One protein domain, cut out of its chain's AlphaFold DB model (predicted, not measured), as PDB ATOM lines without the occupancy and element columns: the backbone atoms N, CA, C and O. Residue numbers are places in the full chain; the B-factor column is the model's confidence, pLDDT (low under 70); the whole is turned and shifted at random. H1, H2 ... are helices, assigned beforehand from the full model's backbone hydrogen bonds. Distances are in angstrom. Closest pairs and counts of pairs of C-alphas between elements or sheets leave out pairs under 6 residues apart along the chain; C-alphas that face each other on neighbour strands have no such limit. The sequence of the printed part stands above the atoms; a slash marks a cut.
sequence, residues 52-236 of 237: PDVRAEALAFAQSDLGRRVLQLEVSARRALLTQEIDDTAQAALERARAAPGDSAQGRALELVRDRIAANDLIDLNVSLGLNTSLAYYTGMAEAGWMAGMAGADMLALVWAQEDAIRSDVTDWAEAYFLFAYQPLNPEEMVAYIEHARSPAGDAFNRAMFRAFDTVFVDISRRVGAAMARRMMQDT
ATOM      1  N   PRO A  52       7.625  -1.605 116.254       94.88
ATOM      2  CA  PRO A  52       7.250  -2.690 117.162       94.88
ATOM      3  C   PRO A  52       5.911  -2.493 117.885       94.88
ATOM      4  O   PRO A  52       5.194  -3.477 118.081       94.88
ATOM      5  N   ASP A  53       5.555  -1.259 118.250       95.94
ATOM      6  CA  ASP A  53       4.296  -0.970 118.940       95.94
ATOM      7  C   ASP A  53       3.124  -1.082 117.955       95.94
ATOM      8  O   ASP A  53       2.130  -1.755 118.238       95.94
ATOM      9  N   VAL A  54       3.286  -0.550 116.736       96.44
ATOM     10  CA  VAL A  54       2.299  -0.710 115.650       96.44
ATOM     11  C   VAL A  54       2.084  -2.190 115.320       96.44
ATOM     12  O   VAL A  54       0.948  -2.631 115.145       96.44
ATOM     13  N   ARG A  55       3.157  -2.989 115.277       95.19
ATOM     14  CA  ARG A  55       3.072  -4.444 115.084       95.19
ATOM     15  C   ARG A  55       2.258  -5.110 116.186       95.19
ATOM     16  O   ARG A  55       1.423  -5.964 115.887       95.19
ATOM     17  N   ALA A  56       2.519  -4.764 117.445       95.94
ATOM     18  CA  ALA A  56       1.809  -5.344 118.578       95.94
ATOM     19  C   ALA A  56       0.306  -5.021 118.517       95.94
ATOM     20  O   ALA A  56      -0.518  -5.915 118.720       95.94
ATOM     21  N   GLU A  57      -0.055  -3.784 118.165       96.00
ATOM     22  CA  GLU A  57      -1.451  -3.367 117.996       96.00
ATOM     23  C   GLU A  57      -2.141  -4.066 116.816       96.00
ATOM     24  O   GLU A  57      -3.245  -4.598 116.973       96.00
ATOM     25  N   ALA A  58      -1.483  -4.138 115.654       94.25
ATOM     26  CA  ALA A  58      -2.007  -4.842 114.485       94.25
ATOM     27  C   ALA A  58      -2.230  -6.334 114.781       94.25
ATOM     28  O   ALA A  58      -3.263  -6.902 114.420       94.25
ATOM     29  N   LEU A  59      -1.298  -6.967 115.504       95.25
ATOM     30  CA  LEU A  59      -1.431  -8.359 115.927       95.25
ATOM     31  C   LEU A  59      -2.579  -8.547 116.927       95.25
ATOM     32  O   LEU A  59      -3.328  -9.517 116.815       95.25
ATOM     33  N   ALA A  60      -2.750  -7.623 117.876       97.44
ATOM     34  CA  ALA A  60      -3.854  -7.669 118.830       97.44
ATOM     35  C   ALA A  60      -5.217  -7.595 118.121       97.44
ATOM     36  O   ALA A  60      -6.113  -8.387 118.427       97.44
ATOM     37  N   PHE A  61      -5.364  -6.714 117.122       97.19
ATOM     38  CA  PHE A  61      -6.569  -6.681 116.293       97.19
ATOM     39  C   PHE A  61      -6.741  -7.978 115.501       97.19
ATOM     40  O   PHE A  61      -7.806  -8.590 115.577       97.19
ATOM     41  N   ALA A  62      -5.698  -8.449 114.812       96.19
ATOM     42  CA  ALA A  62      -5.742  -9.680 114.020       96.19
ATOM     43  C   ALA A  62      -6.133 -10.921 114.846       96.19
ATOM     44  O   ALA A  62      -6.713 -11.860 114.304       96.19
ATOM     45  N   GLN A  63      -5.844 -10.933 116.151       97.50
ATOM     46  CA  GLN A  63      -6.200 -12.018 117.073       97.50
ATOM     47  C   GLN A  63      -7.617 -11.899 117.665       97.50
ATOM     48  O   GLN A  63      -8.165 -12.900 118.149       97.50
ATOM     49  N   SER A  64      -8.235 -10.715 117.603       98.31
ATOM     50  CA  SER A  64      -9.627 -10.503 118.019       98.31
ATOM     51  C   SER A  64     -10.615 -11.326 117.179       98.31
ATOM     52  O   SER A  64     -10.288 -11.791 116.085       98.31
ATOM     53  N   ASP A  65     -11.841 -11.520 117.678       98.19
ATOM     54  CA  ASP A  65     -12.884 -12.238 116.929       98.19
ATOM     55  C   ASP A  65     -13.210 -11.541 115.599       98.19
ATOM     56  O   ASP A  65     -13.287 -12.201 114.560       98.19
ATOM     57  N   LEU A  66     -13.333 -10.208 115.617       98.12
ATOM     58  CA  LEU A  66     -13.599  -9.415 114.419       98.12
ATOM     59  C   LEU A  66     -12.421  -9.463 113.440       98.12
ATOM     60  O   LEU A  66     -12.627  -9.749 112.266       98.12
ATOM     61  N   GLY A  67     -11.190  -9.245 113.914       98.06
ATOM     62  CA  GLY A  67     -10.003  -9.253 113.055       98.06
ATOM     63  C   GLY A  67      -9.768 -10.602 112.378       98.06
ATOM     64  O   GLY A  67      -9.560 -10.647 111.167       98.06
ATOM     65  N   ARG A  68      -9.910 -11.719 113.109       98.25
ATOM     66  CA  ARG A  68      -9.839 -13.066 112.510       98.25
ATOM     67  C   ARG A  68     -10.888 -13.263 111.421       98.25
ATOM     68  O   ARG A  68     -10.578 -13.819 110.369       98.25
ATOM     69  N   ARG A  69     -12.120 -12.807 111.667       98.12
ATOM     70  CA  ARG A  69     -13.225 -12.921 110.712       98.12
ATOM     71  C   ARG A  69     -12.962 -12.093 109.455       98.12
ATOM     72  O   ARG A  69     -13.075 -12.631 108.361       98.12
ATOM     73  N   VAL A  70     -12.574 -10.828 109.607       98.00
ATOM     74  CA  VAL A  70     -12.246  -9.919 108.497       98.00
ATOM     75  C   VAL A  70     -11.115 -10.481 107.637       98.00
ATOM     76  O   VAL A  70     -11.297 -10.639 106.436       98.00
ATOM     77  N   LEU A  71      -9.990 -10.876 108.244       97.00
ATOM     78  CA  LEU A  71      -8.844 -11.421 107.507       97.00
ATOM     79  C   LEU A  71      -9.207 -12.705 106.751       97.00
ATOM     80  O   LEU A  71      -8.798 -12.903 105.607       97.00
ATOM     81  N   GLN A  72     -10.008 -13.583 107.364       97.94
ATOM     82  CA  GLN A  72     -10.494 -14.787 106.696       97.94
ATOM     83  C   GLN A  72     -11.391 -14.448 105.498       97.94
ATOM     84  O   GLN A  72     -11.244 -15.064 104.440       97.94
ATOM     85  N   LEU A  73     -12.300 -13.482 105.655       98.44
ATOM     86  CA  LEU A  73     -13.184 -13.022 104.587       98.44
ATOM     87  C   LEU A  73     -12.384 -12.436 103.424       98.44
ATOM     88  O   LEU A  73     -12.540 -12.911 102.303       98.44
ATOM     89  N   GLU A  74     -11.478 -11.498 103.693       97.44
ATOM     90  CA  GLU A  74     -10.632 -10.845 102.689       97.44
ATOM     91  C   GLU A  74      -9.800 -11.861 101.884       97.44
ATOM     92  O   GLU A  74      -9.811 -11.845 100.647       97.44
ATOM     93  N   VAL A  75      -9.135 -12.804 102.560       95.50
ATOM     94  CA  VAL A  75      -8.344 -13.856 101.894       95.50
ATOM     95  C   VAL A  75      -9.238 -14.806 101.094       95.50
ATOM     96  O   VAL A  75      -8.888 -15.193  99.976       95.50
ATOM     97  N   SER A  76     -10.393 -15.199 101.641       96.44
ATOM     98  CA  SER A  76     -11.327 -16.086 100.938       96.44
ATOM     99  C   SER A  76     -11.924 -15.426  99.697       96.44
ATOM    100  O   SER A  76     -12.011 -16.068  98.653       96.44
ATOM    101  N   ALA A  77     -12.246 -14.133  99.785       97.12
ATOM    102  CA  ALA A  77     -12.755 -13.339  98.683       97.12
ATOM    103  C   ALA A  77     -11.725 -13.227  97.563       97.12
ATOM    104  O   ALA A  77     -12.056 -13.463  96.406       97.12
ATOM    105  N   ARG A  78     -10.459 -12.961  97.912       94.19
ATOM    106  CA  ARG A  78      -9.370 -12.846  96.934       94.19
ATOM    107  C   ARG A  78      -9.202 -14.133  96.125       94.19
ATOM    108  O   ARG A  78      -9.047 -14.067  94.915       94.19
ATOM    109  N   ARG A  79      -9.286 -15.296  96.781       92.62
ATOM    110  CA  ARG A  79      -9.231 -16.608  96.110       92.62
ATOM    111  C   ARG A  79     -10.474 -16.892  95.272       92.62
ATOM    112  O   ARG A  79     -10.358 -17.429  94.179       92.62
ATOM    113  N   ALA A  80     -11.657 -16.563  95.787       95.31
ATOM    114  CA  ALA A  80     -12.914 -16.820  95.092       95.31
ATOM    115  C   ALA A  80     -13.010 -16.022  93.783       95.31
ATOM    116  O   ALA A  80     -13.419 -16.568  92.764       95.31
ATOM    117  N   LEU A  81     -12.562 -14.766  93.791       93.25
ATOM    118  CA  LEU A  81     -12.591 -13.883  92.623       93.25
ATOM    119  C   LEU A  81     -11.594 -14.264  91.517       93.25
ATOM    120  O   LEU A  81     -11.634 -13.670  90.451       93.25
ATOM    121  N   LEU A  82     -10.743 -15.280  91.719       90.12
ATOM    122  CA  LEU A  82      -9.974 -15.884  90.618       90.12
ATOM    123  C   LEU A  82     -10.866 -16.683  89.657       90.12
ATOM    124  O   LEU A  82     -10.460 -17.006  88.546       90.12
ATOM    125  N   THR A  83     -12.075 -17.038  90.090       94.19
ATOM    126  CA  THR A  83     -13.067 -17.706  89.247       94.19
ATOM    127  C   THR A  83     -13.884 -16.656  88.502       94.19
ATOM    128  O   THR A  83     -14.584 -15.871  89.143       94.19
ATOM    129  N   GLN A  84     -13.844 -16.675  87.164       92.75
ATOM    130  CA  GLN A  84     -14.517 -15.679  86.316       92.75
ATOM    131  C   GLN A  84     -16.006 -15.530  86.652       92.75
ATOM    132  O   GLN A  84     -16.514 -14.420  86.756       92.75
ATOM    133  N   GLU A  85     -16.711 -16.635  86.900       97.00
ATOM    134  CA  GLU A  85     -18.137 -16.594  87.235       97.00
ATOM    135  C   GLU A  85     -18.417 -15.871  88.565       97.00
ATOM    136  O   GLU A  85     -19.481 -15.265  88.746       97.00
ATOM    137  N   ILE A  86     -17.480 -15.940  89.516       96.88
ATOM    138  CA  ILE A  86     -17.584 -15.248  90.806       96.88
ATOM    139  C   ILE A  86     -17.255 -13.765  90.628       96.88
ATOM    140  O   ILE A  86     -17.979 -12.933  91.180       96.88
ATOM    141  N   ASP A  87     -16.234 -13.433  89.836       95.69
ATOM    142  CA  ASP A  87     -15.897 -12.046  89.502       95.69
ATOM    143  C   ASP A  87     -17.065 -11.336  88.801       95.69
ATOM    144  O   ASP A  87     -17.565 -10.329  89.304       95.69
ATOM    145  N   ASP A  88     -17.637 -11.941  87.755       97.44
ATOM    146  CA  ASP A  88     -18.819 -11.419  87.053       97.44
ATOM    147  C   ASP A  88     -19.997 -11.173  88.015       97.44
ATOM    148  O   ASP A  88     -20.739 -10.187  87.913       97.44
ATOM    149  N   THR A  89     -20.177 -12.069  88.991       97.56
ATOM    150  CA  THR A  89     -21.224 -11.945  90.012       97.56
ATOM    151  C   THR A  89     -20.963 -10.764  90.950       97.56
ATOM    152  O   THR A  89     -21.911 -10.041  91.288       97.56
ATOM    153  N   ALA A  90     -19.712 -10.555  91.364       97.88
ATOM    154  CA  ALA A  90     -19.307  -9.440  92.215       97.88
ATOM    155  C   ALA A  90     -19.446  -8.095  91.486       97.88
ATOM    156  O   ALA A  90     -20.045  -7.169  92.038       97.88
ATOM    157  N   GLN A  91     -19.028  -8.017  90.219       97.94
ATOM    158  CA  GLN A  91     -19.218  -6.833  89.374       97.94
ATOM    159  C   GLN A  91     -20.704  -6.495  89.206       97.94
ATOM    160  O   GLN A  91     -21.141  -5.368  89.440       97.94
ATOM    161  N   ALA A  92     -21.544  -7.493  88.921       98.12
ATOM    162  CA  ALA A  92     -22.984  -7.272  88.838       98.12
ATOM    163  C   ALA A  92     -23.599  -6.841  90.187       98.12
ATOM    164  O   ALA A  92     -24.619  -6.146  90.213       98.12
ATOM    165  N   ALA A  93     -23.039  -7.271  91.324       97.75
ATOM    166  CA  ALA A  93     -23.468  -6.815  92.646       97.75
ATOM    167  C   ALA A  93     -23.114  -5.345  92.887       97.75
ATOM    168  O   ALA A  93     -23.966  -4.607  93.391       97.75
ATOM    169  N   LEU A  94     -21.924  -4.918  92.462       98.50
ATOM    170  CA  LEU A  94     -21.503  -3.525  92.506       98.50
ATOM    171  C   LEU A  94     -22.436  -2.627  91.686       98.50
ATOM    172  O   LEU A  94     -22.965  -1.651  92.215       98.50
ATOM    173  N   GLU A  95     -22.738  -3.001  90.442       98.38
ATOM    174  CA  GLU A  95     -23.640  -2.228  89.576       98.38
ATOM    175  C   GLU A  95     -25.044  -2.075  90.181       98.38
ATOM    176  O   GLU A  95     -25.634  -0.989  90.180       98.38
ATOM    177  N   ARG A  96     -25.575  -3.140  90.798       98.12
ATOM    178  CA  ARG A  96     -26.851  -3.064  91.530       98.12
ATOM    179  C   ARG A  96     -26.768  -2.140  92.741       98.12
ATOM    180  O   ARG A  96     -27.740  -1.444  93.015       98.12
ATOM    181  N   ALA A  97     -25.656  -2.146  93.473       98.06
ATOM    182  CA  ALA A  97     -25.471  -1.284  94.636       98.06
ATOM    183  C   ALA A  97     -25.338   0.193  94.237       98.06
ATOM    184  O   ALA A  97     -25.958   1.043  94.872       98.06
ATOM    185  N   ARG A  98     -24.631   0.490  93.139       98.06
ATOM    186  CA  ARG A  98     -24.509   1.838  92.556       98.06
ATOM    187  C   ARG A  98     -25.848   2.401  92.084       98.06
ATOM    188  O   ARG A  98     -26.105   3.590  92.245       98.06
ATOM    189  N   ALA A  99     -26.710   1.551  91.526       98.12
ATOM    190  CA  ALA A  99     -28.046   1.937  91.078       98.12
ATOM    191  C   ALA A  99     -29.088   2.015  92.213       98.12
ATOM    192  O   ALA A  99     -30.206   2.492  91.993       98.12
ATOM    193  N   ALA A 100     -28.769   1.516  93.410       97.62
ATOM    194  CA  ALA A 100     -29.708   1.479  94.519       97.62
ATOM    195  C   ALA A 100     -29.830   2.853  95.207       97.62
ATOM    196  O   ALA A 100     -28.856   3.601  95.285       97.62
ATOM    197  N   PRO A 101     -31.002   3.195  95.777       96.81
ATOM    198  CA  PRO A 101     -31.127   4.364  96.643       96.81
ATOM    199  C   PRO A 101     -30.126   4.303  97.804       96.81
ATOM    200  O   PRO A 101     -29.921   3.234  98.382       96.81
ATOM    201  N   GLY A 102     -29.532   5.434  98.189       91.25
ATOM    202  CA  GLY A 102     -28.519   5.469  99.257       91.25
ATOM    203  C   GLY A 102     -29.031   4.987 100.623       91.25
ATOM    204  O   GLY A 102     -28.279   4.429 101.414       91.25
ATOM    205  N   ASP A 103     -30.333   5.125 100.886       93.50
ATOM    206  CA  ASP A 103     -31.007   4.635 102.093       93.50
ATOM    207  C   ASP A 103     -31.489   3.174 101.983       93.50
ATOM    208  O   ASP A 103     -32.096   2.638 102.918       93.50
ATOM    209  N   SER A 104     -31.210   2.490 100.875       97.00
ATOM    210  CA  SER A 104     -31.408   1.046 100.763       97.00
ATOM    211  C   SER A 104     -30.319   0.276 101.520       97.00
ATOM    212  O   SER A 104     -29.295   0.825 101.929       97.00
ATOM    213  N   ALA A 105     -30.525  -1.029 101.720       95.31
ATOM    214  CA  ALA A 105     -29.498  -1.879 102.321       95.31
ATOM    215  C   ALA A 105     -28.233  -1.947 101.446       95.31
ATOM    216  O   ALA A 105     -27.127  -1.876 101.973       95.31
ATOM    217  N   GLN A 106     -28.401  -2.031 100.124       95.69
ATOM    218  CA  GLN A 106     -27.306  -2.095  99.159       95.69
ATOM    219  C   GLN A 106     -26.539  -0.771  99.078       95.69
ATOM    220  O   GLN A 106     -25.312  -0.785  99.104       95.69
ATOM    221  N   GLY A 107     -27.254   0.360  99.051       97.31
ATOM    222  CA  GLY A 107     -26.645   1.692  99.059       97.31
ATOM    223  C   GLY A 107     -25.806   1.925 100.316       97.31
ATOM    224  O   GLY A 107     -24.637   2.279 100.220       97.31
ATOM    225  N   ARG A 108     -26.349   1.608 101.502       97.31
ATOM    226  CA  ARG A 108     -25.592   1.700 102.764       97.31
ATOM    227  C   ARG A 108     -24.370   0.783 102.813       97.31
ATOM    228  O   ARG A 108     -23.349   1.181 103.365       97.31
ATOM    229  N   ALA A 109     -24.466  -0.433 102.275       97.00
ATOM    230  CA  ALA A 109     -23.330  -1.352 102.229       97.00
ATOM    231  C   ALA A 109     -22.195  -0.799 101.353       97.00
ATOM    232  O   ALA A 109     -21.035  -0.850 101.759       97.00
ATOM    233  N   LEU A 110     -22.528  -0.217 100.196       98.25
ATOM    234  CA  LEU A 110     -21.546   0.419  99.318       98.25
ATOM    235  C   LEU A 110     -20.879   1.632  99.982       98.25
ATOM    236  O   LEU A 110     -19.665   1.785  99.878       98.25
ATOM    237  N   GLU A 111     -21.629   2.454 100.715       98.19
ATOM    238  CA  GLU A 111     -21.046   3.587 101.448       98.19
ATOM    239  C   GLU A 111     -20.069   3.132 102.544       98.19
ATOM    240  O   GLU A 111     -18.978   3.684 102.653       98.19
ATOM    241  N   LEU A 112     -20.375   2.060 103.288       98.12
ATOM    242  CA  LEU A 112     -19.430   1.487 104.260       98.12
ATOM    243  C   LEU A 112     -18.162   0.929 103.590       98.12
ATOM    244  O   LEU A 112     -17.059   1.062 104.122       98.12
ATOM    245  N   VAL A 113     -18.298   0.315 102.413       98.25
ATOM    246  CA  VAL A 113     -17.152  -0.133 101.607       98.25
ATOM    247  C   VAL A 113     -16.284   1.055 101.187       98.25
ATOM    248  O   VAL A 113     -15.064   1.007 101.348       98.25
ATOM    249  N   ARG A 114     -16.894   2.147 100.719       98.44
ATOM    250  CA  ARG A 114     -16.181   3.384 100.363       98.44
ATOM    251  C   ARG A 114     -15.485   4.013 101.560       98.44
ATOM    252  O   ARG A 114     -14.332   4.419 101.445       98.44
ATOM    253  N   ASP A 115     -16.130   4.019 102.723       98.44
ATOM    254  CA  ASP A 115     -15.525   4.474 103.976       98.44
ATOM    255  C   ASP A 115     -14.290   3.650 104.359       98.44
ATOM    256  O   ASP A 115     -13.297   4.212 104.836       98.44
ATOM    257  N   ARG A 116     -14.325   2.329 104.134       97.62
ATOM    258  CA  ARG A 116     -13.179   1.436 104.353       97.62
ATOM    259  C   ARG A 116     -12.048   1.691 103.364       97.62
ATOM    260  O   ARG A 116     -10.889   1.669 103.776       97.62
ATOM    261  N   ILE A 117     -12.368   1.930 102.094       98.38
ATOM    262  CA  ILE A 117     -11.394   2.298 101.059       98.38
ATOM    263  C   ILE A 117     -10.713   3.623 101.422       98.38
ATOM    264  O   ILE A 117      -9.485   3.716 101.393       98.38
ATOM    265  N   ALA A 118     -11.501   4.620 101.827       98.38
ATOM    266  CA  ALA A 118     -11.015   5.938 102.215       98.38
ATOM    267  C   ALA A 118     -10.210   5.922 103.524       98.38
ATOM    268  O   ALA A 118      -9.304   6.730 103.686       98.38
ATOM    269  N   ALA A 119     -10.499   5.004 104.455       97.62
ATOM    270  CA  ALA A 119      -9.818   4.932 105.750       97.62
ATOM    271  C   ALA A 119      -8.288   4.812 105.648       97.62
ATOM    272  O   ALA A 119      -7.599   5.236 106.572       97.62
ATOM    273  N   ASN A 120      -7.768   4.240 104.556       95.50
ATOM    274  CA  ASN A 120      -6.332   4.069 104.341       95.50
ATOM    275  C   ASN A 120      -5.884   4.400 102.908       95.50
ATOM    276  O   ASN A 120      -4.935   3.788 102.422       95.50
ATOM    277  N   ASP A 121      -6.576   5.316 102.224       97.00
ATOM    278  CA  ASP A 121      -6.215   5.783 100.875       97.00
ATOM    279  C   ASP A 121      -5.998   4.637  99.861       97.00
ATOM    280  O   ASP A 121      -5.078   4.672  99.039       97.00
ATOM    281  N   LEU A 122      -6.819   3.577  99.925       98.12
ATOM    282  CA  LEU A 122      -6.521   2.325  99.217       98.12
ATOM    283  C   LEU A 122      -6.460   2.494  97.693       98.12
ATOM    284  O   LEU A 122      -5.674   1.802  97.050       98.12
ATOM    285  N   ILE A 123      -7.241   3.412  97.112       98.44
ATOM    286  CA  ILE A 123      -7.180   3.689  95.669       98.44
ATOM    287  C   ILE A 123      -5.841   4.326  95.306       98.44
ATOM    288  O   ILE A 123      -5.143   3.808  94.443       98.44
ATOM    289  N   ASP A 124      -5.436   5.396  95.990       98.06
ATOM    290  CA  ASP A 124      -4.204   6.122  95.660       98.06
ATOM    291  C   ASP A 124      -2.949   5.272  95.871       98.06
ATOM    292  O   ASP A 124      -2.011   5.333  95.071       98.06
ATOM    293  N   LEU A 125      -2.938   4.437  96.913       97.81
ATOM    294  CA  LEU A 125      -1.840   3.505  97.158       97.81
ATOM    295  C   LEU A 125      -1.753   2.423  96.072       97.81
ATOM    296  O   LEU A 125      -0.652   2.119  95.613       97.81
ATOM    297  N   ASN A 126      -2.885   1.877  95.616       97.56
ATOM    298  CA  ASN A 126      -2.897   0.901  94.521       97.56
ATOM    299  C   ASN A 126      -2.576   1.537  93.161       97.56
ATOM    300  O   ASN A 126      -1.869   0.922  92.369       97.56
ATOM    301  N   VAL A 127      -3.022   2.768  92.894       98.12
ATOM    302  CA  VAL A 127      -2.641   3.514  91.682       98.12
ATOM    303  C   VAL A 127      -1.135   3.755  91.670       98.12
ATOM    304  O   VAL A 127      -0.472   3.458  90.678       98.12
ATOM    305  N   SER A 128      -0.570   4.213  92.789       97.12
ATOM    306  CA  SER A 128       0.879   4.406  92.925       97.12
ATOM    307  C   SER A 128       1.644   3.101  92.688       97.12
ATOM    308  O   SER A 128       2.608   3.084  91.927       97.12
ATOM    309  N   LEU A 129       1.173   1.992  93.269       96.44
ATOM    310  CA  LEU A 129       1.738   0.661  93.050       96.44
ATOM    311  C   LEU A 129       1.653   0.233  91.572       96.44
ATOM    312  O   LEU A 129       2.630  -0.265  91.011       96.44
ATOM    313  N   GLY A 130       0.515   0.460  90.912       96.19
ATOM    314  CA  GLY A 130       0.313   0.168  89.489       96.19
ATOM    315  C   GLY A 130       1.258   0.964  88.584       96.19
ATOM    316  O   GLY A 130       1.892   0.406  87.689       96.19
ATOM    317  N   LEU A 131       1.436   2.258  88.854       97.06
ATOM    318  CA  LEU A 131       2.378   3.103  88.117       97.06
ATOM    319  C   LEU A 131       3.836   2.674  88.358       97.06
ATOM    320  O   LEU A 131       4.606   2.548  87.404       97.06
ATOM    321  N   ASN A 132       4.216   2.385  89.606       96.88
ATOM    322  CA  ASN A 132       5.569   1.934  89.947       96.88
ATOM    323  C   ASN A 132       5.918   0.606  89.267       96.88
ATOM    324  O   ASN A 132       6.997   0.461  88.687       96.88
ATOM    325  N   THR A 133       4.996  -0.354  89.292       96.19
ATOM    326  CA  THR A 133       5.174  -1.661  88.644       96.19
ATOM    327  C   THR A 133       5.199  -1.544  87.117       96.19
ATOM    328  O   THR A 133       6.027  -2.194  86.476       96.19
ATOM    329  N   SER A 134       4.401  -0.648  86.527       95.06
ATOM    330  CA  SER A 134       4.431  -0.353  85.085       95.06
ATOM    331  C   SER A 134       5.764   0.262  84.650       95.06
ATOM    332  O   SER A 134       6.366  -0.163  83.660       95.06
ATOM    333  N   LEU A 135       6.288   1.224  85.417       95.81
ATOM    334  CA  LEU A 135       7.610   1.802  85.166       95.81
ATOM    335  C   LEU A 135       8.718   0.755  85.310       95.81
ATOM    336  O   LEU A 135       9.634   0.702  84.484       95.81
ATOM    337  N   ALA A 136       8.632  -0.100  86.330       96.38
ATOM    338  CA  ALA A 136       9.579  -1.184  86.551       96.38
ATOM    339  C   ALA A 136       9.581  -2.182  85.384       96.38
ATOM    340  O   ALA A 136      10.654  -2.575  84.923       96.38
ATOM    341  N   TYR A 137       8.403  -2.530  84.858       95.19
ATOM    342  CA  TYR A 137       8.251  -3.376  83.677       95.19
ATOM    343  C   TYR A 137       8.968  -2.791  82.452       95.19
ATOM    344  O   TYR A 137       9.849  -3.446  81.889       95.19
ATOM    345  N   TYR A 138       8.688  -1.534  82.086       94.06
ATOM    346  CA  TYR A 138       9.369  -0.887  80.956       94.06
ATOM    347  C   TYR A 138      10.874  -0.724  81.181       94.06
ATOM    348  O   TYR A 138      11.658  -0.911  80.249       94.06
ATOM    349  N   THR A 139      11.293  -0.448  82.418       93.81
ATOM    350  CA  THR A 139      12.714  -0.408  82.792       93.81
ATOM    351  C   THR A 139      13.376  -1.761  82.535       93.81
ATOM    352  O   THR A 139      14.432  -1.826  81.910       93.81
ATOM    353  N   GLY A 140      12.735  -2.858  82.948       95.00
ATOM    354  CA  GLY A 140      13.213  -4.212  82.685       95.00
ATOM    355  C   GLY A 140      13.332  -4.520  81.193       95.00
ATOM    356  O   GLY A 140      14.330  -5.103  80.764       95.00
ATOM    357  N   MET A 141      12.358  -4.086  80.386       93.62
ATOM    358  CA  MET A 141      12.424  -4.235  78.931       93.62
ATOM    359  C   MET A 141      13.619  -3.484  78.326       93.62
ATOM    360  O   MET A 141      14.382  -4.065  77.550       93.62
ATOM    361  N   ALA A 142      13.806  -2.221  78.724       92.69
ATOM    362  CA  ALA A 142      14.906  -1.364  78.283       92.69
ATOM    363  C   ALA A 142      16.278  -1.956  78.613       92.69
ATOM    364  O   ALA A 142      17.167  -1.995  77.761       92.69
ATOM    365  N   GLU A 143      16.440  -2.479  79.827       92.62
ATOM    366  CA  GLU A 143      17.673  -3.134  80.275       92.62
ATOM    367  C   GLU A 143      17.972  -4.427  79.520       92.62
ATOM    368  O   GLU A 143      19.136  -4.773  79.316       92.62
ATOM    369  N   ALA A 144      16.933  -5.124  79.062       93.38
ATOM    370  CA  ALA A 144      17.069  -6.280  78.189       93.38
ATOM    371  C   ALA A 144      17.323  -5.904  76.717       93.38
ATOM    372  O   ALA A 144      17.496  -6.801  75.902       93.38
ATOM    373  N   GLY A 145      17.386  -4.613  76.366       89.75
ATOM    374  CA  GLY A 145      17.691  -4.125  75.016       89.75
ATOM    375  C   GLY A 145      16.466  -3.827  74.148       89.75
ATOM    376  O   GLY A 145      16.616  -3.304  73.044       89.75
ATOM    377  N   TRP A 146      15.252  -4.094  74.634       84.69
ATOM    378  CA  TRP A 146      14.022  -3.686  73.956       84.69
ATOM    379  C   TRP A 146      13.743  -2.206  74.226       84.69
ATOM    380  O   TRP A 146      13.759  -1.790  75.373       84.69
ATOM    381  N   MET A 147      13.489  -1.389  73.199       78.62
ATOM    382  CA  MET A 147      13.430   0.084  73.337       78.62
ATOM    383  C   MET A 147      14.727   0.704  73.897       78.62
ATOM    384  O   MET A 147      14.695   1.728  74.586       78.62
ATOM    385  N   ALA A 148      15.886   0.100  73.598       77.88
ATOM    386  CA  ALA A 148      17.179   0.639  74.015       77.88
ATOM    387  C   ALA A 148      17.332   2.103  73.555       77.88
ATOM    388  O   ALA A 148      17.182   2.413  72.373       77.88
ATOM    389  N   GLY A 149      17.642   3.000  74.493       75.75
ATOM    390  CA  GLY A 149      17.811   4.431  74.223       75.75
ATOM    391  C   GLY A 149      16.565   5.298  74.438       75.75
ATOM    392  O   GLY A 149      16.672   6.513  74.289       75.75
ATOM    393  N   MET A 150      15.420   4.725  74.831       84.75
ATOM    394  CA  MET A 150      14.291   5.520  75.328       84.75
ATOM    395  C   MET A 150      14.719   6.300  76.580       84.75
ATOM    396  O   MET A 150      15.319   5.736  77.500       84.75
ATOM    397  N   ALA A 151      14.435   7.604  76.622       86.75
ATOM    398  CA  ALA A 151      14.776   8.416  77.780       86.75
ATOM    399  C   ALA A 151      13.852   8.084  78.961       86.75
ATOM    400  O   ALA A 151      12.664   7.823  78.781       86.75
ATOM    401  N   GLY A 152      14.366   8.167  80.192       85.56
ATOM    402  CA  GLY A 152      13.552   7.920  81.391       85.56
ATOM    403  C   GLY A 152      12.336   8.852  81.509       85.56
ATOM    404  O   GLY A 152      11.295   8.442  82.009       85.56
ATOM    405  N   ALA A 153      12.432  10.080  80.988       88.50
ATOM    406  CA  ALA A 153      11.305  11.012  80.930       88.50
ATOM    407  C   ALA A 153      10.183  10.530  79.992       88.50
ATOM    408  O   ALA A 153       9.010  10.705  80.315       88.50
ATOM    409  N   ASP A 154      10.532   9.883  78.876       90.75
ATOM    410  CA  ASP A 154       9.553   9.341  77.930       90.75
ATOM    411  C   ASP A 154       8.839   8.118  78.527       90.75
ATOM    412  O   ASP A 154       7.620   8.003  78.415       90.75
ATOM    413  N   MET A 155       9.572   7.246  79.238       90.88
ATOM    414  CA  MET A 155       8.978   6.122  79.982       90.88
ATOM    415  C   MET A 155       8.007   6.613  81.056       90.88
ATOM    416  O   MET A 155       6.912   6.074  81.199       90.88
ATOM    417  N   LEU A 156       8.391   7.655  81.798       91.81
ATOM    418  CA  LEU A 156       7.534   8.233  82.826       91.81
ATOM    419  C   LEU A 156       6.257   8.826  82.221       91.81
ATOM    420  O   LEU A 156       5.179   8.596  82.756       91.81
ATOM    421  N   ALA A 157       6.360   9.541  81.098       93.44
ATOM    422  CA  ALA A 157       5.193  10.075  80.397       93.44
ATOM    423  C   ALA A 157       4.255   8.961  79.898       93.44
ATOM    424  O   ALA A 157       3.038   9.086  80.025       93.44
ATOM    425  N   LEU A 158       4.811   7.858  79.381       91.56
ATOM    426  CA  LEU A 158       4.048   6.687  78.935       91.56
ATOM    427  C   LEU A 158       3.280   6.014  80.080       91.56
ATOM    428  O   LEU A 158       2.126   5.626  79.910       91.56
ATOM    429  N   VAL A 159       3.915   5.861  81.242       93.56
ATOM    430  CA  VAL A 159       3.281   5.276  82.432       93.56
ATOM    431  C   VAL A 159       2.233   6.224  83.004       93.56
ATOM    432  O   VAL A 159       1.124   5.802  83.309       93.56
ATOM    433  N   TRP A 160       2.545   7.518  83.090       94.50
ATOM    434  CA  TRP A 160       1.619   8.522  83.610       94.50
ATOM    435  C   TRP A 160       0.343   8.644  82.772       94.50
ATOM    436  O   TRP A 160      -0.733   8.863  83.314       94.50
ATOM    437  N   ALA A 161       0.434   8.436  81.455       96.12
ATOM    438  CA  ALA A 161      -0.732   8.414  80.573       96.12
ATOM    439  C   ALA A 161      -1.742   7.291  80.898       96.12
ATOM    440  O   ALA A 161      -2.861   7.333  80.394       96.12
ATOM    441  N   GLN A 162      -1.366   6.301  81.716       93.88
ATOM    442  CA  GLN A 162      -2.228   5.191  82.139       93.88
ATOM    443  C   GLN A 162      -2.920   5.448  83.486       93.88
ATOM    444  O   GLN A 162      -3.748   4.637  83.891       93.88
ATOM    445  N   GLU A 163      -2.605   6.548  84.181       97.19
ATOM    446  CA  GLU A 163      -3.081   6.803  85.548       97.19
ATOM    447  C   GLU A 163      -4.610   6.787  85.661       97.19
ATOM    448  O   GLU A 163      -5.132   6.051  86.497       97.19
ATOM    449  N   ASP A 164      -5.320   7.491  84.772       97.75
ATOM    450  CA  ASP A 164      -6.789   7.540  84.777       97.75
ATOM    451  C   ASP A 164      -7.413   6.143  84.596       97.75
ATOM    452  O   ASP A 164      -8.380   5.790  85.275       97.75
ATOM    453  N   ALA A 165      -6.850   5.330  83.694       96.44
ATOM    454  CA  ALA A 165      -7.332   3.975  83.432       96.44
ATOM    455  C   ALA A 165      -7.084   3.060  84.640       96.44
ATOM    456  O   ALA A 165      -8.017   2.432  85.134       96.44
ATOM    457  N   ILE A 166      -5.861   3.073  85.185       96.25
ATOM    458  CA  ILE A 166      -5.499   2.313  86.391       96.25
ATOM    459  C   ILE A 166      -6.401   2.713  87.560       96.25
ATOM    460  O   ILE A 166      -6.875   1.854  88.296       96.25
ATOM    461  N   ARG A 167      -6.664   4.010  87.742       98.31
ATOM    462  CA  ARG A 167      -7.538   4.507  88.807       98.31
ATOM    463  C   ARG A 167      -8.963   3.999  88.661       98.31
ATOM    464  O   ARG A 167      -9.549   3.598  89.669       98.31
ATOM    465  N   SER A 168      -9.514   4.023  87.450       98.00
ATOM    466  CA  SER A 168     -10.846   3.479  87.180       98.00
ATOM    467  C   SER A 168     -10.905   1.994  87.538       98.00
ATOM    468  O   SER A 168     -11.734   1.598  88.355       98.00
ATOM    469  N   ASP A 169      -9.962   1.205  87.019       96.56
ATOM    470  CA  ASP A 169      -9.913  -0.247  87.219       96.56
ATOM    471  C   ASP A 169      -9.734  -0.612  88.698       96.56
ATOM    472  O   ASP A 169     -10.457  -1.448  89.237       96.56
ATOM    473  N   VAL A 170      -8.810   0.059  89.394       97.75
ATOM    474  CA  VAL A 170      -8.574  -0.132  90.833       97.75
ATOM    475  C   VAL A 170      -9.811   0.234  91.651       97.75
ATOM    476  O   VAL A 170     -10.105  -0.444  92.634       97.75
ATOM    477  N   THR A 171     -10.539   1.286  91.268       98.44
ATOM    478  CA  THR A 171     -11.751   1.717  91.982       98.44
ATOM    479  C   THR A 171     -12.872   0.699  91.835       98.44
ATOM    480  O   THR A 171     -13.418   0.255  92.845       98.44
ATOM    481  N   ASP A 172     -13.180   0.290  90.604       97.88
ATOM    482  CA  ASP A 172     -14.219  -0.705  90.330       97.88
ATOM    483  C   ASP A 172     -13.883  -2.045  90.995       97.88
ATOM    484  O   ASP A 172     -14.711  -2.624  91.705       97.88
ATOM    485  N   TRP A 173     -12.635  -2.497  90.848       97.19
ATOM    486  CA  TRP A 173     -12.169  -3.738  91.452       97.19
ATOM    487  C   TRP A 173     -12.234  -3.690  92.986       97.19
ATOM    488  O   TRP A 173     -12.750  -4.622  93.603       97.19
ATOM    489  N   ALA A 174     -11.770  -2.608  93.625       98.19
ATOM    490  CA  ALA A 174     -11.777  -2.489  95.084       98.19
ATOM    491  C   ALA A 174     -13.199  -2.422  95.656       98.19
ATOM    492  O   ALA A 174     -13.485  -3.081  96.660       98.19
ATOM    493  N   GLU A 175     -14.100  -1.659  95.027       98.56
ATOM    494  CA  GLU A 175     -15.499  -1.594  95.456       98.56
ATOM    495  C   GLU A 175     -16.180  -2.967  95.325       98.56
ATOM    496  O   GLU A 175     -16.821  -3.416  96.280       98.56
ATOM    497  N   ALA A 176     -16.003  -3.673  94.201       98.50
ATOM    498  CA  ALA A 176     -16.570  -5.009  93.999       98.50
ATOM    499  C   ALA A 176     -15.993  -6.030  94.994       98.50
ATOM    500  O   ALA A 176     -16.744  -6.774  95.635       98.50
ATOM    501  N   TYR A 177     -14.668  -6.022  95.174       98.38
ATOM    502  CA  TYR A 177     -13.950  -6.897  96.095       98.38
ATOM    503  C   TYR A 177     -14.462  -6.758  97.529       98.38
ATOM    504  O   TYR A 177     -14.827  -7.753  98.155       98.38
ATOM    505  N   PHE A 178     -14.519  -5.534  98.055       98.44
ATOM    506  CA  PHE A 178     -14.919  -5.305  99.442       98.44
ATOM    507  C   PHE A 178     -16.421  -5.484  99.663       98.44
ATOM    508  O   PHE A 178     -16.820  -5.971 100.722       98.44
ATOM    509  N   LEU A 179     -17.256  -5.170  98.668       98.12
ATOM    510  CA  LEU A 179     -18.688  -5.463  98.735       98.12
ATOM    511  C   LEU A 179     -18.944  -6.975  98.804       98.12
ATOM    512  O   LEU A 179     -19.811  -7.420  99.557       98.12
ATOM    513  N   PHE A 180     -18.164  -7.766  98.063       98.38
ATOM    514  CA  PHE A 180     -18.208  -9.224  98.126       98.38
ATOM    515  C   PHE A 180     -17.639  -9.762  99.450       98.38
ATOM    516  O   PHE A 180     -18.295 -10.556 100.126       98.38
ATOM    517  N   ALA A 181     -16.453  -9.302  99.857       98.44
ATOM    518  CA  ALA A 181     -15.747  -9.797 101.037       98.44
ATOM    519  C   ALA A 181     -16.511  -9.536 102.342       98.44
ATOM    520  O   ALA A 181     -16.610 -10.423 103.191       98.44
ATOM    521  N   TYR A 182     -17.080  -8.340 102.509       97.94
ATOM    522  CA  TYR A 182     -17.729  -7.941 103.761       97.94
ATOM    523  C   TYR A 182     -19.224  -8.232 103.810       97.94
ATOM    524  O   TYR A 182     -19.852  -7.930 104.822       97.94
ATOM    525  N   GLN A 183     -19.796  -8.866 102.781       96.00
ATOM    526  CA  GLN A 183     -21.206  -9.270 102.777       96.00
ATOM    527  C   GLN A 183     -21.639  -9.981 104.080       96.00
ATOM    528  O   GLN A 183     -22.747  -9.708 104.547       96.00
ATOM    529  N   PRO A 184     -20.814 -10.846 104.710       97.44
ATOM    530  CA  PRO A 184     -21.205 -11.526 105.945       97.44
ATOM    531  C   PRO A 184     -21.152 -10.663 107.214       97.44
ATOM    532  O   PRO A 184     -21.653 -11.112 108.250       97.44
ATOM    533  N   LEU A 185     -20.512  -9.492 107.186       97.75
ATOM    534  CA  LEU A 185     -20.416  -8.603 108.344       97.75
ATOM    535  C   LEU A 185     -21.721  -7.835 108.532       97.75
ATOM    536  O   LEU A 185     -22.348  -7.383 107.572       97.75
ATOM    537  N   ASN A 186     -22.130  -7.658 109.785       96.50
ATOM    538  CA  ASN A 186     -23.201  -6.717 110.086       96.50
ATOM    539  C   ASN A 186     -22.668  -5.260 110.078       96.50
ATOM    540  O   ASN A 186     -21.453  -5.042 110.105       96.50
ATOM    541  N   PRO A 187     -23.549  -4.239 110.048       94.94
ATOM    542  CA  PRO A 187     -23.111  -2.842 109.994       94.94
ATOM    543  C   PRO A 187     -22.234  -2.401 111.176       94.94
ATOM    544  O   PRO A 187     -21.330  -1.595 110.988       94.94
ATOM    545  N   GLU A 188     -22.471  -2.926 112.379       97.31
ATOM    546  CA  GLU A 188     -21.713  -2.568 113.588       97.31
ATOM    547  C   GLU A 188     -20.286  -3.131 113.530       97.31
ATOM    548  O   GLU A 188     -19.327  -2.429 113.839       97.31
ATOM    549  N   GLU A 189     -20.138  -4.374 113.060       98.12
ATOM    550  CA  GLU A 189     -18.842  -5.008 112.794       98.12
ATOM    551  C   GLU A 189     -18.049  -4.232 111.735       98.12
ATOM    552  O   GLU A 189     -16.851  -3.999 111.905       98.12
ATOM    553  N   MET A 190     -18.716  -3.797 110.662       98.06
ATOM    554  CA  MET A 190     -18.081  -3.025 109.594       98.06
ATOM    555  C   MET A 190     -17.597  -1.656 110.091       98.06
ATOM    556  O   MET A 190     -16.468  -1.262 109.805       98.06
ATOM    557  N   VAL A 191     -18.409  -0.952 110.886       98.31
ATOM    558  CA  VAL A 191     -18.018   0.328 111.499       98.31
ATOM    559  C   VAL A 191     -16.832   0.144 112.446       98.31
ATOM    560  O   VAL A 191     -15.855   0.880 112.325       98.31
ATOM    561  N   ALA A 192     -16.858  -0.865 113.321       98.19
ATOM    562  CA  ALA A 192     -15.748  -1.143 114.234       98.19
ATOM    563  C   ALA A 192     -14.440  -1.454 113.484       98.19
ATOM    564  O   ALA A 192     -13.357  -1.034 113.899       98.19
ATOM    565  N   TYR A 193     -14.523  -2.156 112.350       98.06
ATOM    566  CA  TYR A 193     -13.357  -2.390 111.506       98.06
ATOM    567  C   TYR A 193     -12.848  -1.101 110.843       98.06
ATOM    568  O   TYR A 193     -11.645  -0.846 110.863       98.06
ATOM    569  N   ILE A 194     -13.735  -0.253 110.310       98.38
ATOM    570  CA  ILE A 194     -13.355   1.053 109.743       98.38
ATOM    571  C   ILE A 194     -12.681   1.934 110.805       98.38
ATOM    572  O   ILE A 194     -11.676   2.577 110.515       98.38
ATOM    573  N   GLU A 195     -13.194   1.954 112.036       98.00
ATOM    574  CA  GLU A 195     -12.587   2.694 113.148       98.00
ATOM    575  C   GLU A 195     -11.175   2.192 113.466       98.00
ATOM    576  O   GLU A 195     -10.258   3.001 113.613       98.00
ATOM    577  N   HIS A 196     -10.971   0.871 113.504       97.12
ATOM    578  CA  HIS A 196      -9.633   0.300 113.648       97.12
ATOM    579  C   HIS A 196      -8.722   0.696 112.477       97.12
ATOM    580  O   HIS A 196      -7.602   1.153 112.703       97.12
ATOM    581  N   ALA A 197      -9.205   0.585 111.239       97.44
ATOM    582  CA  ALA A 197      -8.450   0.953 110.046       97.44
ATOM    583  C   ALA A 197      -8.029   2.435 110.062       97.44
ATOM    584  O   ALA A 197      -6.902   2.746 109.693       97.44
ATOM    585  N   ARG A 198      -8.892   3.338 110.552       97.88
ATOM    586  CA  ARG A 198      -8.611   4.782 110.704       97.88
ATOM    587  C   ARG A 198      -7.702   5.123 111.887       97.88
ATOM    588  O   ARG A 198      -7.272   6.270 112.008       97.88
ATOM    589  N   SER A 199      -7.449   4.180 112.793       97.44
ATOM    590  CA  SER A 199      -6.560   4.426 113.930       97.44
ATOM    591  C   SER A 199      -5.127   4.718 113.454       97.44
ATOM    592  O   SER A 199      -4.730   4.242 112.388       97.44
ATOM    593  N   PRO A 200      -4.311   5.450 114.238       96.06
ATOM    594  CA  PRO A 200      -2.914   5.699 113.881       96.06
ATOM    595  C   PRO A 200      -2.118   4.418 113.600       96.06
ATOM    596  O   PRO A 200      -1.336   4.381 112.654       96.06
ATOM    597  N   ALA A 201      -2.343   3.353 114.378       95.19
ATOM    598  CA  ALA A 201      -1.701   2.063 114.150       95.19
ATOM    599  C   ALA A 201      -2.237   1.355 112.895       95.19
ATOM    600  O   ALA A 201      -1.449   0.779 112.148       95.19
ATOM    601  N   GLY A 202      -3.545   1.436 112.625       95.94
ATOM    602  CA  GLY A 202      -4.160   0.894 111.410       95.94
ATOM    603  C   GLY A 202      -3.606   1.532 110.132       95.94
ATOM    604  O   GLY A 202      -3.171   0.817 109.227       95.94
ATOM    605  N   ASP A 203      -3.531   2.866 110.083       96.25
ATOM    606  CA  ASP A 203      -2.931   3.594 108.954       96.25
ATOM    607  C   ASP A 203      -1.433   3.282 108.811       96.25
ATOM    608  O   ASP A 203      -0.970   2.953 107.715       96.25
ATOM    609  N   ALA A 204      -0.676   3.303 109.915       96.38
ATOM    610  CA  ALA A 204       0.753   2.997 109.896       96.38
ATOM    611  C   ALA A 204       1.032   1.570 109.395       96.38
ATOM    612  O   ALA A 204       1.921   1.375 108.557       96.38
ATOM    613  N   PHE A 205       0.251   0.590 109.857       96.62
ATOM    614  CA  PHE A 205       0.336  -0.792 109.399       96.62
ATOM    615  C   PHE A 205      -0.011  -0.914 107.912       96.62
ATOM    616  O   PHE A 205       0.759  -1.517 107.164       96.62
ATOM    617  N   ASN A 206      -1.102  -0.291 107.451       96.44
ATOM    618  CA  ASN A 206      -1.480  -0.313 106.037       96.44
ATOM    619  C   ASN A 206      -0.371   0.275 105.150       96.44
ATOM    620  O   ASN A 206       0.043  -0.348 104.173       96.44
ATOM    621  N   ARG A 207       0.189   1.433 105.517       96.00
ATOM    622  CA  ARG A 207       1.296   2.047 104.765       96.00
ATOM    623  C   ARG A 207       2.545   1.166 104.745       96.00
ATOM    624  O   ARG A 207       3.215   1.103 103.716       96.00
ATOM    625  N   ALA A 208       2.878   0.497 105.851       96.56
ATOM    626  CA  ALA A 208       3.994  -0.450 105.891       96.56
ATOM    627  C   ALA A 208       3.742  -1.662 104.979       96.56
ATOM    628  O   ALA A 208       4.623  -2.040 104.209       96.56
ATOM    629  N   MET A 209       2.520  -2.200 104.992       96.06
ATOM    630  CA  MET A 209       2.105  -3.304 104.128       96.06
ATOM    631  C   MET A 209       2.213  -2.941 102.640       96.06
ATOM    632  O   MET A 209       2.791  -3.700 101.864       96.06
ATOM    633  N   PHE A 210       1.739  -1.756 102.236       96.88
ATOM    634  CA  PHE A 210       1.856  -1.289 100.850       96.88
ATOM    635  C   PHE A 210       3.309  -1.075 100.414       96.88
ATOM    636  O   PHE A 210       3.653  -1.439  99.296       96.88
ATOM    637  N   ARG A 211       4.187  -0.556 101.286       96.25
ATOM    638  CA  ARG A 211       5.630  -0.452 100.982       96.25
ATOM    639  C   ARG A 211       6.283  -1.821 100.778       96.25
ATOM    640  O   ARG A 211       7.125  -1.977  99.893       96.25
ATOM    641  N   ALA A 212       5.895  -2.809 101.585       97.44
ATOM    642  CA  ALA A 212       6.379  -4.175 101.435       97.44
ATOM    643  C   ALA A 212       5.916  -4.789 100.103       97.44
ATOM    644  O   ALA A 212       6.726  -5.363  99.377       97.44
ATOM    645  N   PHE A 213       4.645  -4.599  99.731       96.62
ATOM    646  CA  PHE A 213       4.142  -5.022  98.421       96.62
ATOM    647  C   PHE A 213       4.829  -4.303  97.258       96.62
ATOM    648  O   PHE A 213       5.219  -4.969  96.303       96.62
ATOM    649  N   ASP A 214       5.026  -2.986  97.342       96.75
ATOM    650  CA  ASP A 214       5.728  -2.203  96.319       96.75
ATOM    651  C   ASP A 214       7.135  -2.749  96.059       96.75
ATOM    652  O   ASP A 214       7.486  -3.033  94.916       96.75
ATOM    653  N   THR A 215       7.888  -3.044  97.123       96.06
ATOM    654  CA  THR A 215       9.225  -3.653  97.024       96.06
ATOM    655  C   THR A 215       9.203  -4.965  96.235       96.06
ATOM    656  O   THR A 215      10.027  -5.175  95.341       96.06
ATOM    657  N   VAL A 216       8.256  -5.851  96.549       97.25
ATOM    658  CA  VAL A 216       8.147  -7.166  95.903       97.25
ATOM    659  C   VAL A 216       7.696  -7.031  94.451       97.25
ATOM    660  O   VAL A 216       8.322  -7.600  93.554       97.25
ATOM    661  N   PHE A 217       6.634  -6.268  94.195       96.75
ATOM    662  CA  PHE A 217       6.057  -6.179  92.860       96.75
ATOM    663  C   PHE A 217       6.921  -5.374  91.891       96.75
ATOM    664  O   PHE A 217       6.983  -5.737  90.723       96.75
ATOM    665  N   VAL A 218       7.662  -4.359  92.342       97.62
ATOM    666  CA  VAL A 218       8.626  -3.646  91.487       97.62
ATOM    667  C   VAL A 218       9.735  -4.586  90.994       97.62
ATOM    668  O   VAL A 218      10.057  -4.576  89.802       97.62
ATOM    669  N   ASP A 219      10.300  -5.440  91.861       97.56
ATOM    670  CA  ASP A 219      11.302  -6.441  91.446       97.56
ATOM    671  C   ASP A 219      10.707  -7.452  90.457       97.56
ATOM    672  O   ASP A 219      11.316  -7.740  89.421       97.56
ATOM    673  N   ILE A 220       9.504  -7.960  90.740       97.44
ATOM    674  CA  ILE A 220       8.795  -8.892  89.857       97.44
ATOM    675  C   ILE A 220       8.540  -8.257  88.495       97.44
ATOM    676  O   ILE A 220       8.970  -8.811  87.485       97.44
ATOM    677  N   SER A 221       7.902  -7.089  88.441       97.38
ATOM    678  CA  SER A 221       7.533  -6.434  87.186       97.38
ATOM    679  C   SER A 221       8.754  -6.123  86.331       97.38
ATOM    680  O   SER A 221       8.728  -6.366  85.125       97.38
ATOM    681  N   ARG A 222       9.872  -5.703  86.938       97.19
ATOM    682  CA  ARG A 222      11.142  -5.531  86.219       97.19
ATOM    683  C   ARG A 222      11.663  -6.838  85.623       97.19
ATOM    684  O   ARG A 222      12.118  -6.851  84.479       97.19
ATOM    685  N   ARG A 223      11.582  -7.953  86.356       97.25
ATOM    686  CA  ARG A 223      11.981  -9.276  85.842       97.25
ATOM    687  C   ARG A 223      11.070  -9.753  84.721       97.25
ATOM    688  O   ARG A 223      11.589 -10.255  83.725       97.25
ATOM    689  N   VAL A 224       9.755  -9.577  84.869       96.00
ATOM    690  CA  VAL A 224       8.771  -9.909  83.829       96.00
ATOM    691  C   VAL A 224       9.053  -9.089  82.571       96.00
ATOM    692  O   VAL A 224       9.192  -9.674  81.502       96.00
ATOM    693  N   GLY A 225       9.258  -7.774  82.689       94.56
ATOM    694  CA  GLY A 225       9.591  -6.910  81.552       94.56
ATOM    695  C   GLY A 225      10.875  -7.331  80.842       94.56
ATOM    696  O   GLY A 225      10.901  -7.479  79.620       94.56
ATOM    697  N   ALA A 226      11.937  -7.627  81.594       95.00
ATOM    698  CA  ALA A 226      13.180  -8.124  81.010       95.00
ATOM    699  C   ALA A 226      12.995  -9.476  80.296       95.00
ATOM    700  O   ALA A 226      13.600  -9.716  79.249       95.00
ATOM    701  N   ALA A 227      12.181 -10.370  80.861       93.44
ATOM    702  CA  ALA A 227      11.868 -11.662  80.263       93.44
ATOM    703  C   ALA A 227      11.046 -11.509  78.977       93.44
ATOM    704  O   ALA A 227      11.390 -12.110  77.959       93.44
ATOM    705  N   MET A 228      10.048 -10.626  78.983       90.69
ATOM    706  CA  MET A 228       9.219 -10.340  77.817       90.69
ATOM    707  C   MET A 228      10.025  -9.710  76.677       90.69
ATOM    708  O   MET A 228       9.941 -10.145  75.532       90.69
ATOM    709  N   ALA A 229      10.904  -8.755  76.980       90.81
ATOM    710  CA  ALA A 229      11.804  -8.167  75.989       90.81
ATOM    711  C   ALA A 229      12.701  -9.208  75.300       90.81
ATOM    712  O   ALA A 229      12.845  -9.191  74.077       90.81
ATOM    713  N   ARG A 230      13.272 -10.155  76.063       88.69
ATOM    714  CA  ARG A 230      14.061 -11.258  75.486       88.69
ATOM    715  C   ARG A 230      13.244 -12.101  74.510       88.69
ATOM    716  O   ARG A 230      13.788 -12.525  73.496       88.69
ATOM    717  N   ARG A 231      11.961 -12.317  74.800       83.75
ATOM    718  CA  ARG A 231      11.041 -13.073  73.942       83.75
ATOM    719  C   ARG A 231      10.731 -12.347  72.648       83.75
ATOM    720  O   ARG A 231      10.964 -12.897  71.579       83.75
ATOM    721  N   MET A 232      10.316 -11.088  72.740       82.75
ATOM    722  CA  MET A 232       9.976 -10.285  71.564       82.75
ATOM    723  C   MET A 232      11.150 -10.179  70.578       82.75
ATOM    724  O   MET A 232      10.958 -10.201  69.364       82.75
ATOM    725  N   MET A 233      12.385 -10.121  71.084       81.38
ATOM    726  CA  MET A 233      13.580 -10.117  70.234       81.38
ATOM    727  C   MET A 233      13.910 -11.484  69.620       81.38
ATOM    728  O   MET A 233      14.495 -11.520  68.541       81.38
ATOM    729  N   GLN A 234      13.558 -12.596  70.274       76.25
ATOM    730  CA  GLN A 234      13.729 -13.944  69.719       76.25
ATOM    731  C   GLN A 234      12.739 -14.230  68.586       76.25
ATOM    732  O   GLN A 234      13.128 -14.863  67.614       76.25
ATOM    733  N   ASP A 235      11.511 -13.718  68.680       63.78
ATOM    734  CA  ASP A 235      10.472 -13.899  67.654       63.78
ATOM    735  C   ASP A 235      10.678 -13.000  66.415       63.78
ATOM    736  O   ASP A 235      10.019 -13.180  65.393       63.78
ATOM    737  N   THR A 236      11.598 -12.029  66.487       57.19
ATOM    738  CA  THR A 236      11.935 -11.117  65.375       57.19
ATOM    739  C   THR A 236      13.130 -11.612  64.531       57.19
ATOM    740  O   THR A 236      13.502 -10.961  63.552       57.19
TER     741      THR A 236
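Overview. This is residues 52 to 236 of the 237 residues of the protein "DUF2059 domain-containing protein" of Roseibaca ekhonensis (UniProt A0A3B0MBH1). H7 packs on H3 and H4 in a head of crossed helices, where its residues 177 to 181 meet residues 73 to 78 of H2 at a corner, and from this head the long helices H5 and H9 run away side by side, with short H6 folded back on H5. H8 packs along H4, and residues 54 to 58 of H1 meet residues 201 to 205 of H9 at a corner. The 185 printed residues hold nine named helices, H1 to H9 in chain order, and no named strand; the class is all helix. The whole is only just loose, close to compact, with a radius of gyration of the C-alphas of 19.4 A and spans of 57 by 43 by 27 A.

Along the chain. H1, residues 52 to 63, begins at C-alpha 52 (7.250, -2.690, 117.162). H2 is residues 65 to 80, H3 84 to 98 and H4 105 to 118. H5, residues 122 to 143, is 31.2 A long. H6 is residues 152 to 160; H7, 163 to 181, is 26.0 A long; H8 is 187 to 198. H9, residues 200 to 234, is 51.1 A long and ends at C-alpha 234 (13.729, -13.944, 69.719).

Arrangement. The hub H7 touches H3 about perpendicular at 85 degrees, closest C-alphas Leu 94 and Ala 176, 5.4 A. It touches H5 at a steep tilt of 52 degrees, closest C-alphas Val 127 and Arg 167, 5.8 A. H5 touches H9 at a shallow tilt of 28 degrees, the same way, closest C-alphas Gly 140 and Ala 226, 4.3 A. H5 and H6 form a hairpin. Every O i to N i+4 pair is within hydrogen-bond range in H1 to H8, and 30 of 31 in H9.

Size, cuts and confidence. The farthest C-alphas, Glu 188 and Thr 236, are 59.4 A apart. The printed part has no cut and no long link. Residues 235 to 236 have pLDDT under 70.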